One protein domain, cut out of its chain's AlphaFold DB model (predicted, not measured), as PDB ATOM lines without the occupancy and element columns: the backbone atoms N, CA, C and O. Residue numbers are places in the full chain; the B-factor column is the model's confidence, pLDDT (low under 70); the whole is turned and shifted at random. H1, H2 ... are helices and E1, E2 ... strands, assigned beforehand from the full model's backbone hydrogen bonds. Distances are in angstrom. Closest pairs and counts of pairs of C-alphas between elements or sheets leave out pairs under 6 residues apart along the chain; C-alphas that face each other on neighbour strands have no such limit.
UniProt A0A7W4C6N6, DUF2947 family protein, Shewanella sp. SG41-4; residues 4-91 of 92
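Overview. This is residues 4 to 91 of the 92 residues of the protein "DUF2947 family protein" of Shewanella sp. SG41-4 (UniProt A0A7W4C6N6). What is the main picture? One twisted, antiparallel sheet of six strands makes a wall, with four short helices, H1 to H4, scattered along one side of it and the other side bare. H3 stands up over E2 toward one edge, H2 skirts the strands toward the other, and H1 sits off the end of E1. What is it made of? The printed part has 88 residues, in the order E1 H1 H2 E2 E3 H3 H4 E4 E5 E6; the sheet runs E1 E6 E5 E4 E2 E3, and the class is mixed, helices and strands. The whole is compact, with a radius of gyration of the C-alphas of 11.9 A, and rounded, spanning 31 by 27 by 25 A.

Arrangement. How is the sheet joined? E4, residues 68 to 70, E5, 76 to 80, and E6, 85 to 90, form a meander, each strand the antiparallel neighbour of the one before; N 78 and O 69 are 3.0 A apart, N 87 and O 79 2.8 A. Edge strand E1, residues 4 to 8, is antiparallel to E6, with N 88 and O 5 at 3.0 A. E2, residues 35 to 41, is antiparallel to E4, with N 37 and O 70 at 2.8 A, and forms a hairpin with edge strand E3, residues 44 to 49, with N 38 and O 46 at 2.9 A. Where are the helices? H3, residues 50 to 55, is on the sheet over E2 at a height of 9.9 A and stands up from it; the closest C-alphas are those of Val 36 and Trp 50, 5.9 A. H2, residues 22 to 27, and H4, residues 57 to 61, only graze the sheet; H1, residues 10 to 13, is not on it. H1 and H4 are close but not clearly touching, the closest C-alphas, Trp 13 and Gln 58, being 6.9 A apart. What joins E3 to E4? With H3 and H4 they form a split strand-helix-strand unit, two strands running the same way with E2 between them; its crossover is right-handed. Are the helix backbones in order? Every O i to N i+4 pair is within hydrogen-bond range in H2, H3 and H4; H1 is too short for one.

Along the chain. Which elements are longest? E2 measures 18.6 A from first to last C-alpha, E6 17.1 A and E3 16.5 A. Where are the anchor points? E1 begins at C-alpha 4, (163.628, 106.647, 101.114), and E6 ends at C-alpha 90, (162.069, 103.022, 107.796).

Size, cuts and confidence. How far does it reach? The two C-alphas farthest apart, those of Asn 16 and Arg 91, are 32.9 A apart. Is it continuous and confident? The printed part has no cut and no long link; its mean pLDDT is 91.8, and residues 63 to 64 are under 70.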
ATOM      1  N   THR A   4     162.512 107.040 101.986       88.81
ATOM      2  CA  THR A   4     163.628 106.647 101.114       88.81
ATOM      3  C   THR A   4     163.247 106.544  99.642       88.81
ATOM      4  O   THR A   4     164.123 106.651  98.791       88.81
ATOM      5  N   ALA A   5     161.966 106.343  99.326       90.50
ATOM      6  CA  ALA A   5     161.475 106.289  97.949       90.50
ATOM      7  C   ALA A   5     160.040 106.818  97.846       90.50
ATOM      8  O   ALA A   5     159.299 106.840  98.834       90.50
ATOM      9  N   THR A   6     159.654 107.265  96.652       93.19
ATOM     10  CA  THR A   6     158.296 107.710  96.318       93.19
ATOM     11  C   THR A   6     157.962 107.255  94.906       93.19
ATOM     12  O   THR A   6     158.781 107.446  94.012       93.19
ATOM     13  N   ASP A   7     156.790 106.653  94.727       93.06
ATOM     14  CA  ASP A   7     156.303 106.172  93.430       93.06
ATOM     15  C   ASP A   7     154.762 106.164  93.399       93.06
ATOM     16  O   ASP A   7     154.124 106.557  94.377       93.06
ATOM     17  N   HIS A   8     154.146 105.745  92.295       91.81
ATOM     18  CA  HIS A   8     152.703 105.794  92.073       91.81
ATOM     19  C   HIS A   8     152.021 104.439  92.301       91.81
ATOM     20  O   HIS A   8     152.292 103.465  91.605       91.81
ATOM     21  N   TRP A   9     151.072 104.377  93.244       89.56
ATOM     22  CA  TRP A   9     150.238 103.178  93.437       89.56
ATOM     23  C   TRP A   9     149.060 103.147  92.462       89.56
ATOM     24  O   TRP A   9     148.573 102.072  92.119       89.56
ATOM     25  N   GLN A  10     148.614 104.316  91.993       87.00
ATOM     26  CA  GLN A  10     147.438 104.438  91.133       87.00
ATOM     27  C   GLN A  10     147.613 103.700  89.796       87.00
ATOM     28  O   GLN A  10     146.676 103.086  89.302       87.00
ATOM     29  N   SER A  11     148.833 103.646  89.257       86.56
ATOM     30  CA  SER A  11     149.114 102.879  88.038       86.56
ATOM     31  C   SER A  11     148.902 101.370  88.213       86.56
ATOM     32  O   SER A  11     148.457 100.712  87.278       86.56
ATOM     33  N   ALA A  12     149.191 100.820  89.399       88.44
ATOM     34  CA  ALA A  12     148.896  99.419  89.711       88.44
ATOM     35  C   ALA A  12     147.394  99.199  89.953       88.44
ATOM     36  O   ALA A  12     146.859  98.148  89.610       88.44
ATOM     37  N   TRP A  13     146.709 100.210  90.498       87.75
ATOM     38  CA  TRP A  13     145.271 100.168  90.753       87.75
ATOM     39  C   TRP A  13     144.455 100.048  89.463       87.75
ATOM     40  O   TRP A  13     143.502  99.276  89.423       87.75
ATOM     41  N   ASP A  14     144.837 100.789  88.422       85.06
ATOM     42  CA  ASP A  14     144.151 100.791  87.122       85.06
ATOM     43  C   ASP A  14     144.440  99.533  86.281       85.06
ATOM     44  O   ASP A  14     143.895  99.364  85.186       85.06
ATOM     45  N   SER A  15     145.317  98.647  86.760       86.69
ATOM     46  CA  SER A  15     145.654  97.411  86.065       86.69
ATOM     47  C   SER A  15     144.580  96.332  86.272       86.69
ATOM     48  O   SER A  15     143.847  96.328  87.258       86.69
ATOM     49  N   ASN A  16     144.495  95.375  85.342       80.25
ATOM     50  CA  ASN A  16     143.602  94.215  85.486       80.25
ATOM     51  C   ASN A  16     144.123  93.173  86.497       80.25
ATOM     52  O   ASN A  16     143.443  92.173  86.728       80.25
ATOM     53  N   ASP A  17     145.324  93.370  87.048       85.31
ATOM     54  CA  ASP A  17     145.928  92.480  88.034       85.31
ATOM     55  C   ASP A  17     145.805  93.087  89.438       85.31
ATOM     56  O   ASP A  17     146.110  94.257  89.662       85.31
ATOM     57  N   ASN A  18     145.354  92.296  90.412       86.50
ATOM     58  CA  ASN A  18     145.190  92.752  91.794       86.50
ATOM     59  C   ASN A  18     146.504  92.600  92.576       86.50
ATOM     60  O   ASN A  18     146.558  91.987  93.645       86.50
ATOM     61  N   THR A  19     147.580  93.137  92.017       90.75
ATOM     62  CA  THR A  19     148.921  93.098  92.598       90.75
ATOM     63  C   THR A  19     149.303  94.467  93.129       90.75
ATOM     64  O   THR A  19     149.158  95.479  92.443       90.75
ATOM     65  N   LEU A  20     149.842  94.502  94.349       92.50
ATOM     66  CA  LEU A  20     150.515  95.696  94.850       92.50
ATOM     67  C   LEU A  20     151.732  96.035  93.973       92.50
ATOM     68  O   LEU A  20     152.364  95.119  93.446       92.50
ATOM     69  N   PRO A  21     152.118  97.320  93.877       93.31
ATOM     70  CA  PRO A  21     153.347  97.725  93.202       93.31
ATOM     71  C   PRO A  21     154.576  96.922  93.655       93.31
ATOM     72  O   PRO A  21     154.836  96.793  94.856       93.31
ATOM     73  N   ASP A  22     155.387  96.457  92.700       91.62
ATOM     74  CA  ASP A  22     156.565  95.613  92.959       91.62
ATOM     75  C   ASP A  22     157.552  96.241  93.950       91.62
ATOM     76  O   ASP A  22     158.137  95.552  94.785       91.62
ATOM     77  N   ALA A  23     157.716  97.566  93.915       92.88
ATOM     78  CA  ALA A  23     158.596  98.268  94.844       92.88
ATOM     79  C   ALA A  23     158.098  98.212  96.302       92.88
ATOM     80  O   ALA A  23     158.919  98.211  97.221       92.88
ATOM     81  N   ILE A  24     156.783  98.107  96.537       94.19
ATOM     82  CA  ILE A  24     156.224  97.870  97.877       94.19
ATOM     83  C   ILE A  24     156.573  96.454  98.338       94.19
ATOM     84  O   ILE A  24     157.070  96.289  99.450       94.19
ATOM     85  N   ILE A  25     156.365  95.452  97.480       93.19
ATOM     86  CA  ILE A  25     156.678  94.044  97.774       93.19
ATOM     87  C   ILE A  25     158.179  93.847  98.023       93.19
ATOM     88  O   ILE A  25     158.574  93.138  98.943       93.19
ATOM     89  N   ALA A  26     159.039  94.519  97.256       93.38
ATOM     90  CA  ALA A  26     160.483  94.469  97.455       93.38
ATOM     91  C   ALA A  26     160.905  95.098  98.796       93.38
ATOM     92  O   ALA A  26     161.758  94.544  99.495       93.38
ATOM     93  N   HIS A  27     160.298  96.226  99.183       94.75
ATOM     94  CA  HIS A  27     160.615  96.941 100.427       94.75
ATOM     95  C   HIS A  27     160.072  96.241 101.679       94.75
ATOM     96  O   HIS A  27     160.732  96.205 102.726       94.75
ATOM     97  N   ILE A  28     158.869  95.673 101.586       94.31
ATOM     98  CA  ILE A  28     158.185  94.993 102.683       94.31
ATOM     99  C   ILE A  28     158.433  93.488 102.618       94.31
ATOM    100  O   ILE A  28     157.742  92.745 101.936       94.31
ATOM    101  N   GLN A  29     159.390  93.033 103.423       93.31
ATOM    102  CA  GLN A  29     159.700  91.612 103.623       93.31
ATOM    103  C   GLN A  29     159.063  91.091 104.923       93.31
ATOM    104  O   GLN A  29     159.735  90.491 105.765       93.31
ATOM    105  N   TRP A  30     157.794  91.429 105.163       95.56
ATOM    106  CA  TRP A  30     157.063  90.952 106.339       95.56
ATOM    107  C   TRP A  30     156.528  89.536 106.096       95.56
ATOM    108  O   TRP A  30     156.113  89.240 104.976       95.56
ATOM    109  N   PRO A  31     156.498  88.666 107.122       96.75
ATOM    110  CA  PRO A  31     155.770  87.403 107.049       96.75
ATOM    111  C   PRO A  31     154.289  87.615 106.711       96.75
ATOM    112  O   PRO A  31     153.697  88.610 107.131       96.75
ATOM    113  N   ASP A  32     153.667  86.659 106.022       96.38
ATOM    114  CA  ASP A  32     152.237  86.703 105.671       96.38
ATOM    115  C   ASP A  32     151.330  86.910 106.895       96.38
ATOM    116  O   ASP A  32     150.331  87.627 106.833       96.38
ATOM    117  N   ASP A  33     151.692  86.312 108.031       97.12
ATOM    118  CA  ASP A  33     150.961  86.398 109.294       97.12
ATOM    119  C   ASP A  33     151.328  87.623 110.146       97.12
ATOM    120  O   ASP A  33     150.805  87.780 111.255       97.12
ATOM    121  N   ALA A  34     152.192  88.514 109.651       97.81
ATOM    122  CA  ALA A  34     152.582  89.713 110.373       97.81
ATOM    123  C   ALA A  34     151.369  90.610 110.632       97.81
ATOM    124  O   ALA A  34     150.623  90.958 109.718       97.81
ATOM    125  N   VAL A  35     151.208  91.033 111.888       98.12
ATOM    126  CA  VAL A  35     150.212  92.041 112.263       98.12
ATOM    127  C   VAL A  35     150.605  93.373 111.637       98.12
ATOM    128  O   VAL A  35     151.757  93.810 111.755       98.12
ATOM    129  N   VAL A  36     149.642  94.018 110.992       97.62
ATOM    130  CA  VAL A  36     149.782  95.333 110.376       97.62
ATOM    131  C   VAL A  36     148.663  96.253 110.844       97.62
ATOM    132  O   VAL A  36     147.532  95.824 111.076       97.62
ATOM    133  N   TYR A  37     149.001  97.529 110.968       96.81
ATOM    134  CA  TYR A  37     148.095  98.610 111.312       96.81
ATOM    135  C   TYR A  37     147.987  99.549 110.124       96.81
ATOM    136  O   TYR A  37     148.996 100.113 109.693       96.81
ATOM    137  N   PHE A  38     146.771  99.709 109.612       95.62
ATOM    138  CA  PHE A  38     146.437 100.673 108.574       95.62
ATOM    139  C   PHE A  38     145.718 101.861 109.215       95.62
ATOM    140  O   PHE A  38     144.536 101.783 109.553       95.62
ATOM    141  N   CYS A  39     146.463 102.937 109.443       93.62
ATOM    142  CA  CYS A  39     145.994 104.165 110.075       93.62
ATOM    143  C   CYS A  39     145.488 105.110 108.985       93.62
ATOM    144  O   CYS A  39     146.304 105.784 108.356       93.62
ATOM    145  N   TYR A  40     144.179 105.132 108.739       90.19
ATOM    146  CA  TYR A  40     143.590 105.884 107.623       90.19
ATOM    147  C   TYR A  40     142.888 107.174 108.028       90.19
ATOM    148  O   TYR A  40     142.641 108.016 107.180       90.19
ATOM    149  N   GLU A  41     142.644 107.365 109.323       85.88
ATOM    150  CA  GLU A  41     142.329 108.668 109.898       85.88
ATOM    151  C   GLU A  41     142.958 108.789 111.291       85.88
ATOM    152  O   GLU A  41     143.405 107.807 111.886       85.88
ATOM    153  N   LYS A  42     142.929 110.000 111.865       82.44
ATOM    154  CA  LYS A  42     143.502 110.321 113.185       82.44
ATOM    155  C   LYS A  42     143.127 109.331 114.297       82.44
ATOM    156  O   LYS A  42     143.931 109.098 115.196       82.44
ATOM    157  N   TYR A  43     141.911 108.790 114.255       85.00
ATOM    158  CA  TYR A  43     141.389 107.881 115.280       85.00
ATOM    159  C   TYR A  43     140.875 106.556 114.715       85.00
ATOM    160  O   TYR A  43     140.285 105.778 115.460       85.00
ATOM    161  N   GLN A  44     141.079 106.302 113.421       89.69
ATOM    162  CA  GLN A  44     140.604 105.090 112.770       89.69
ATOM    163  C   GLN A  44     141.792 104.271 112.281       89.69
ATOM    164  O   GLN A  44     142.594 104.711 111.453       89.69
ATOM    165  N   ILE A  45     141.907 103.071 112.842       93.62
ATOM    166  CA  ILE A  45     142.988 102.137 112.560       93.62
ATOM    167  C   ILE A  45     142.358 100.776 112.302       93.62
ATOM    168  O   ILE A  45     141.586 100.285 113.123       93.62
ATOM    169  N   VAL A  46     142.721 100.153 111.184       94.62
ATOM    170  CA  VAL A  46     142.422  98.740 110.945       94.62
ATOM    171  C   VAL A  46     143.625  97.912 111.375       94.62
ATOM    172  O   VAL A  46     144.722  98.090 110.848       94.62
ATOM    173  N   GLU A  47     143.420  97.001 112.323       97.25
ATOM    174  CA  GLU A  47     144.373  95.933 112.628       97.25
ATOM    175  C   GLU A  47     144.036  94.713 111.765       97.25
ATOM    176  O   GLU A  47     142.895  94.251 111.738       97.25
ATOM    177  N   THR A  48     145.019  94.198 111.031       97.56
ATOM    178  CA  THR A  48     144.857  92.996 110.207       97.56
ATOM    179  C   THR A  48     146.196  92.279 110.025       97.56
ATOM    180  O   THR A  48     147.191  92.621 110.667       97.56
ATOM    181  N   ARG A  49     146.234  91.262 109.163       98.00
ATOM    182  CA  ARG A  49     147.459  90.577 108.742       98.00
ATOM    183  C   ARG A  49     147.960  91.113 107.404       98.00
ATOM    184  O   ARG A  49     147.170  91.580 106.581       98.00
ATOM    185  N   TRP A  50     149.269  91.034 107.190       97.44
ATOM    186  CA  TRP A  50     149.906  91.483 105.956       97.44
ATOM    187  C   TRP A  50     149.309  90.802 104.717       97.44
ATOM    188  O   TRP A  50     148.940  91.491 103.770       97.44
ATOM    189  N   ASP A  51     149.098  89.484 104.751       97.00
ATOM    190  CA  ASP A  51     148.481  88.743 103.645       97.00
ATOM    191  C   ASP A  51     147.057  89.224 103.301       97.00
ATOM    192  O   ASP A  51     146.684  89.302 102.128       97.00
ATOM    193  N   ILE A  52     146.260  89.586 104.310       97.06
ATOM    194  CA  ILE A  52     144.918  90.149 104.126       97.06
ATOM    195  C   ILE A  52     144.993  91.543 103.508       97.06
ATOM    196  O   ILE A  52     144.192  91.842 102.618       97.06
ATOM    197  N   PHE A  53     145.946  92.374 103.940       96.31
ATOM    198  CA  PHE A  53     146.176  93.680 103.328       96.31
ATOM    199  C   PHE A  53     146.558  93.533 101.853       96.31
ATOM    200  O   PHE A  53     145.887  94.113 101.009       96.31
ATOM    201  N   VAL A  54     147.561  92.711 101.523       95.19
ATOM    202  CA  VAL A  54     148.036  92.511 100.139       95.19
ATOM    203  C   VAL A  54     146.902  92.056  99.220       95.19
ATOM    204  O   VAL A  54     146.741  92.599  98.134       95.19
ATOM    205  N   ARG A  55     146.075  91.101  99.659       94.88
ATOM    206  CA  ARG A  55     144.961  90.577  98.849       94.88
ATOM    207  C   ARG A  55     143.841  91.590  98.607       94.88
ATOM    208  O   ARG A  55     143.129  91.464  97.617       94.88
ATOM    209  N   ASN A  56     143.654  92.552  99.510       94.69
ATOM    210  CA  ASN A  56     142.521  93.485  99.488       94.69
ATOM    211  C   ASN A  56     142.972  94.949  99.456       94.69
ATOM    212  O   ASN A  56     142.211  95.831  99.848       94.69
ATOM    213  N   TRP A  57     144.208  95.223  99.033       93.81
ATOM    214  CA  TRP A  57     144.843  96.533  99.181       93.81
ATOM    215  C   TRP A  57     144.027  97.651  98.526       93.81
ATOM    216  O   TRP A  57     143.939  98.746  99.078       93.81
ATOM    217  N   GLN A  58     143.350  97.351  97.411       92.06
ATOM    218  CA  GLN A  58     142.458  98.298  96.755       92.06
ATOM    219  C   GLN A  58     141.321  98.740  97.696       92.06
ATOM    220  O   GLN A  58     141.066  99.925  97.875       92.06
ATOM    221  N   CYS A  59     140.684  97.812  98.411       91.62
ATOM    222  CA  CYS A  59     139.638  98.157  99.377       91.62
ATOM    223  C   CYS A  59     140.145  99.090 100.488       91.62
ATOM    224  O   CYS A  59     139.389  99.937 100.960       91.62
ATOM    225  N   PHE A  60     141.417  98.963 100.884       90.81
ATOM    226  CA  PHE A  60     142.023  99.822 101.903       90.81
ATOM    227  C   PHE A  60     142.271 101.253 101.416       90.81
ATOM    228  O   PHE A  60     142.081 102.180 102.200       90.81
ATOM    229  N   LEU A  61     142.663 101.464 100.152       89.12
ATOM    230  CA  LEU A  61     142.927 102.821  99.638       89.12
ATOM    231  C   LEU A  61     141.694 103.506  99.038       89.12
ATOM    232  O   LEU A  61     141.816 104.606  98.511       89.12
ATOM    233  N   PHE A  62     140.506 102.900  99.126       80.50
ATOM    234  CA  PHE A  62     139.275 103.533  98.641       80.50
ATOM    235  C   PHE A  62     138.977 104.865  99.355       80.50
ATOM    236  O   PHE A  62     138.417 105.781  98.758       80.50
ATOM    237  N   PHE A  63     139.380 104.979 100.623       68.38
ATOM    238  CA  PHE A  63     139.343 106.213 101.402       68.38
ATOM    239  C   PHE A  63     140.778 106.718 101.587       68.38
ATOM    240  O   PHE A  63     141.400 106.464 102.620       68.38
ATOM    241  N   ASP A  64     141.342 107.366 100.564       65.62
ATOM    242  CA  ASP A  64     142.656 107.987 100.704       65.62
ATOM    243  C   ASP A  64     142.541 109.298 101.516       65.62
ATOM    244  O   ASP A  64     141.967 110.305 101.111       65.62
ATOM    245  N   ASP A  65     143.017 109.272 102.760       80.75
ATOM    246  CA  ASP A  65     143.300 110.489 103.534       80.75
ATOM    247  C   ASP A  65     144.706 110.418 104.126       80.75
ATOM    248  O   ASP A  65     144.953 110.541 105.323       80.75
ATOM    249  N   GLY A  66     145.664 110.121 103.248       85.94
ATOM    250  CA  GLY A  66     147.058 109.989 103.643       85.94
ATOM    251  C   GLY A  66     147.358 108.787 104.556       85.94
ATOM    252  O   GLY A  66     148.082 108.977 105.539       85.94
ATOM    253  N   PRO A  67     146.815 107.572 104.310       93.00
ATOM    254  CA  PRO A  67     146.914 106.495 105.279       93.00
ATOM    255  C   PRO A  67     148.353 106.003 105.441       93.00
ATOM    256  O   PRO A  67     149.134 105.935 104.486       93.00
ATOM    257  N   ILE A  68     148.688 105.597 106.664       94.06
ATOM    258  CA  ILE A  68     149.993 105.033 107.014       94.06
ATOM    259  C   ILE A  68     149.829 103.553 107.351       94.06
ATOM    260  O   ILE A  68     149.021 103.191 108.205       94.06
ATOM    261  N   LEU A  69     150.640 102.700 106.722       95.94
ATOM    262  CA  LEU A  69     150.724 101.274 107.025       95.94
ATOM    263  C   LEU A  69     152.039 100.958 107.745       95.94
ATOM    264  O   LEU A  69     153.131 101.250 107.247       95.94
ATOM    265  N   ILE A  70     151.933 100.320 108.908       96.56
ATOM    266  CA  ILE A  70     153.071  99.907 109.739       96.56
ATOM    267  C   ILE A  70     152.842  98.522 110.341       96.56
ATOM    268  O   ILE A  70     151.711  98.087 110.518       96.56
ATOM    269  N   SER A  71     153.923  97.861 110.746       96.75
ATOM    270  CA  SER A  71     153.869  96.673 111.602       96.75
ATOM    271  C   SER A  71     154.572  96.957 112.933       96.75
ATOM    272  O   SER A  71     155.609  97.622 112.936       96.75
ATOM    273  N   PRO A  72     154.086  96.468 114.088       95.06
ATOM    274  CA  PRO A  72     154.738  96.717 115.374       95.06
ATOM    275  C   PRO A  72     156.123  96.059 115.467       95.06
ATOM    276  O   PRO A  72     156.999  96.587 116.146       95.06
ATOM    277  N   LYS A  73     156.339  94.940 114.761       95.25
ATOM    278  CA  LYS A  73     157.577  94.142 114.828       95.25
ATOM    279  C   LYS A  73     158.626  94.521 113.780       95.25
ATOM    280  O   LYS A  73     159.763  94.071 113.876       95.25
ATOM    281  N   HIS A  74     158.267  95.343 112.794       95.56
ATOM    282  CA  HIS A  74     159.136  95.662 111.664       95.56
ATOM    283  C   HIS A  74     159.303  97.169 111.489       95.56
ATOM    284  O   HIS A  74     158.391  97.951 111.749       95.56
ATOM    285  N   LYS A  75     160.488  97.603 111.057       94.69
ATOM    286  CA  LYS A  75     160.804  99.035 110.968       94.69
ATOM    287  C   LYS A  75     160.246  99.704 109.719       94.69
ATOM    288  O   LYS A  75     160.078 100.919 109.741       94.69
ATOM    289  N   GLN A  76     159.967  98.957 108.655       95.81
ATOM    290  CA  GLN A  76     159.436  99.534 107.427       95.81
ATOM    291  C   GLN A  76     158.083 100.219 107.659       95.81
ATOM    292  O   GLN A  76     157.319  99.845 108.550       95.81
ATOM    293  N   ALA A  77     157.803 101.232 106.848       95.81
ATOM    294  CA  ALA A  77     156.540 101.949 106.830       95.81
ATOM    295  C   ALA A  77     156.172 102.321 105.392       95.81
ATOM    296  O   ALA A  77     157.053 102.580 104.566       95.81
ATOM    297  N   LEU A  78     154.870 102.391 105.130       95.44
ATOM    298  CA  LEU A  78     154.294 102.960 103.918       95.44
ATOM    299  C   LEU A  78     153.385 104.127 104.274       95.44
ATOM    300  O   LEU A  78     152.669 104.070 105.270       95.44
ATOM    301  N   MET A  79     153.382 105.153 103.436       94.12
ATOM    302  CA  MET A  79     152.400 106.233 103.488       94.12
ATOM    303  C   MET A  79     151.818 106.420 102.100       94.12
ATOM    304  O   MET A  79     152.562 106.735 101.176       94.12
ATOM    305  N   PHE A  80     150.514 106.244 101.950       93.06
ATOM    306  CA  PHE A  80     149.823 106.564 100.706       93.06
ATOM    307  C   PHE A  80     149.423 108.036 100.736       93.06
ATOM    308  O   PHE A  80     149.185 108.598 101.798       93.06
ATOM    309  N   GLN A  81     149.410 108.687  99.583       90.50
ATOM    310  CA  GLN A  81     149.136 110.108  99.422       90.50
ATOM    311  C   GLN A  81     147.954 110.306  98.478       90.50
ATOM    312  O   GLN A  81     147.797 109.552  97.519       90.50
ATOM    313  N   GLN A  82     147.207 111.390  98.699       86.62
ATOM    314  CA  GLN A  82     145.994 111.727  97.939       86.62
ATOM    315  C   GLN A  82     146.237 112.075  96.464       86.62
ATOM    316  O   GLN A  82     145.317 112.230  95.671       86.62
ATOM    317  N   ASN A  83     147.500 112.234  96.076       88.50
ATOM    318  CA  ASN A  83     147.909 112.477  94.697       88.50
ATOM    319  C   ASN A  83     148.249 111.176  93.942       88.50
ATOM    320  O   ASN A  83     148.945 111.233  92.928       88.50
ATOM    321  N   GLY A  84     147.838 110.010  94.457       89.69
ATOM    322  CA  GLY A  84     148.103 108.713  93.828       89.69
ATOM    323  C   GLY A  84     149.517 108.165  94.051       89.69
ATOM    324  O   GLY A  84     149.905 107.188  93.404       89.69
ATOM    325  N   GLN A  85     150.305 108.783  94.941       92.69
ATOM    326  CA  GLN A  85     151.667 108.353  95.273       92.69
ATOM    327  C   GLN A  85     151.728 107.602  96.601       92.69
ATOM    328  O   GLN A  85     150.872 107.763  97.467       92.69
ATOM    329  N   TYR A  86     152.758 106.787  96.785       94.31
ATOM    330  CA  TYR A  86     153.131 106.228  98.077       94.31
ATOM    331  C   TYR A  86     154.583 106.559  98.400       94.31
ATOM    332  O   TYR A  86     155.421 106.708  97.511       94.31
ATOM    333  N   LYS A  87     154.895 106.627  99.694       95.25
ATOM    334  CA  LYS A  87     156.255 106.746 100.212       95.25
ATOM    335  C   LYS A  87     156.652 105.488 100.957       95.25
ATOM    336  O   LYS A  87     155.881 104.965 101.760       95.25
ATOM    337  N   LEU A  88     157.882 105.052 100.720       96.31
ATOM    338  CA  LEU A  88     158.528 103.964 101.446       96.31
ATOM    339  C   LEU A  88     159.475 104.551 102.478       96.31
ATOM    340  O   LEU A  88     160.221 105.481 102.172       96.31
ATOM    341  N   GLY A  89     159.439 104.031 103.698       95.06
ATOM    342  CA  GLY A  89     160.276 104.525 104.781       95.06
ATOM    343  C   GLY A  89     160.697 103.449 105.766       95.06
ATOM    344  O   GLY A  89     160.248 102.300 105.699       95.06
ATOM    345  N   VAL A  90     161.575 103.843 106.686       92.88
ATOM    346  CA  VAL A  90     162.069 103.022 107.796       92.88
ATOM    347  C   VAL A  90     162.053 103.864 109.071       92.88
ATOM    348  O   VAL A  90     162.622 104.953 109.121       92.88
ATOM    349  N   ARG A  91     161.383 103.363 110.112       88.62
ATOM    350  CA  ARG A  91     161.312 103.989 111.437       88.62
ATOM    351  C   ARG A  91     162.652 103.836 112.168       88.62
ATOM    352  O   ARG A  91     163.249 102.758 112.121       88.62
TER     353      ARG A  91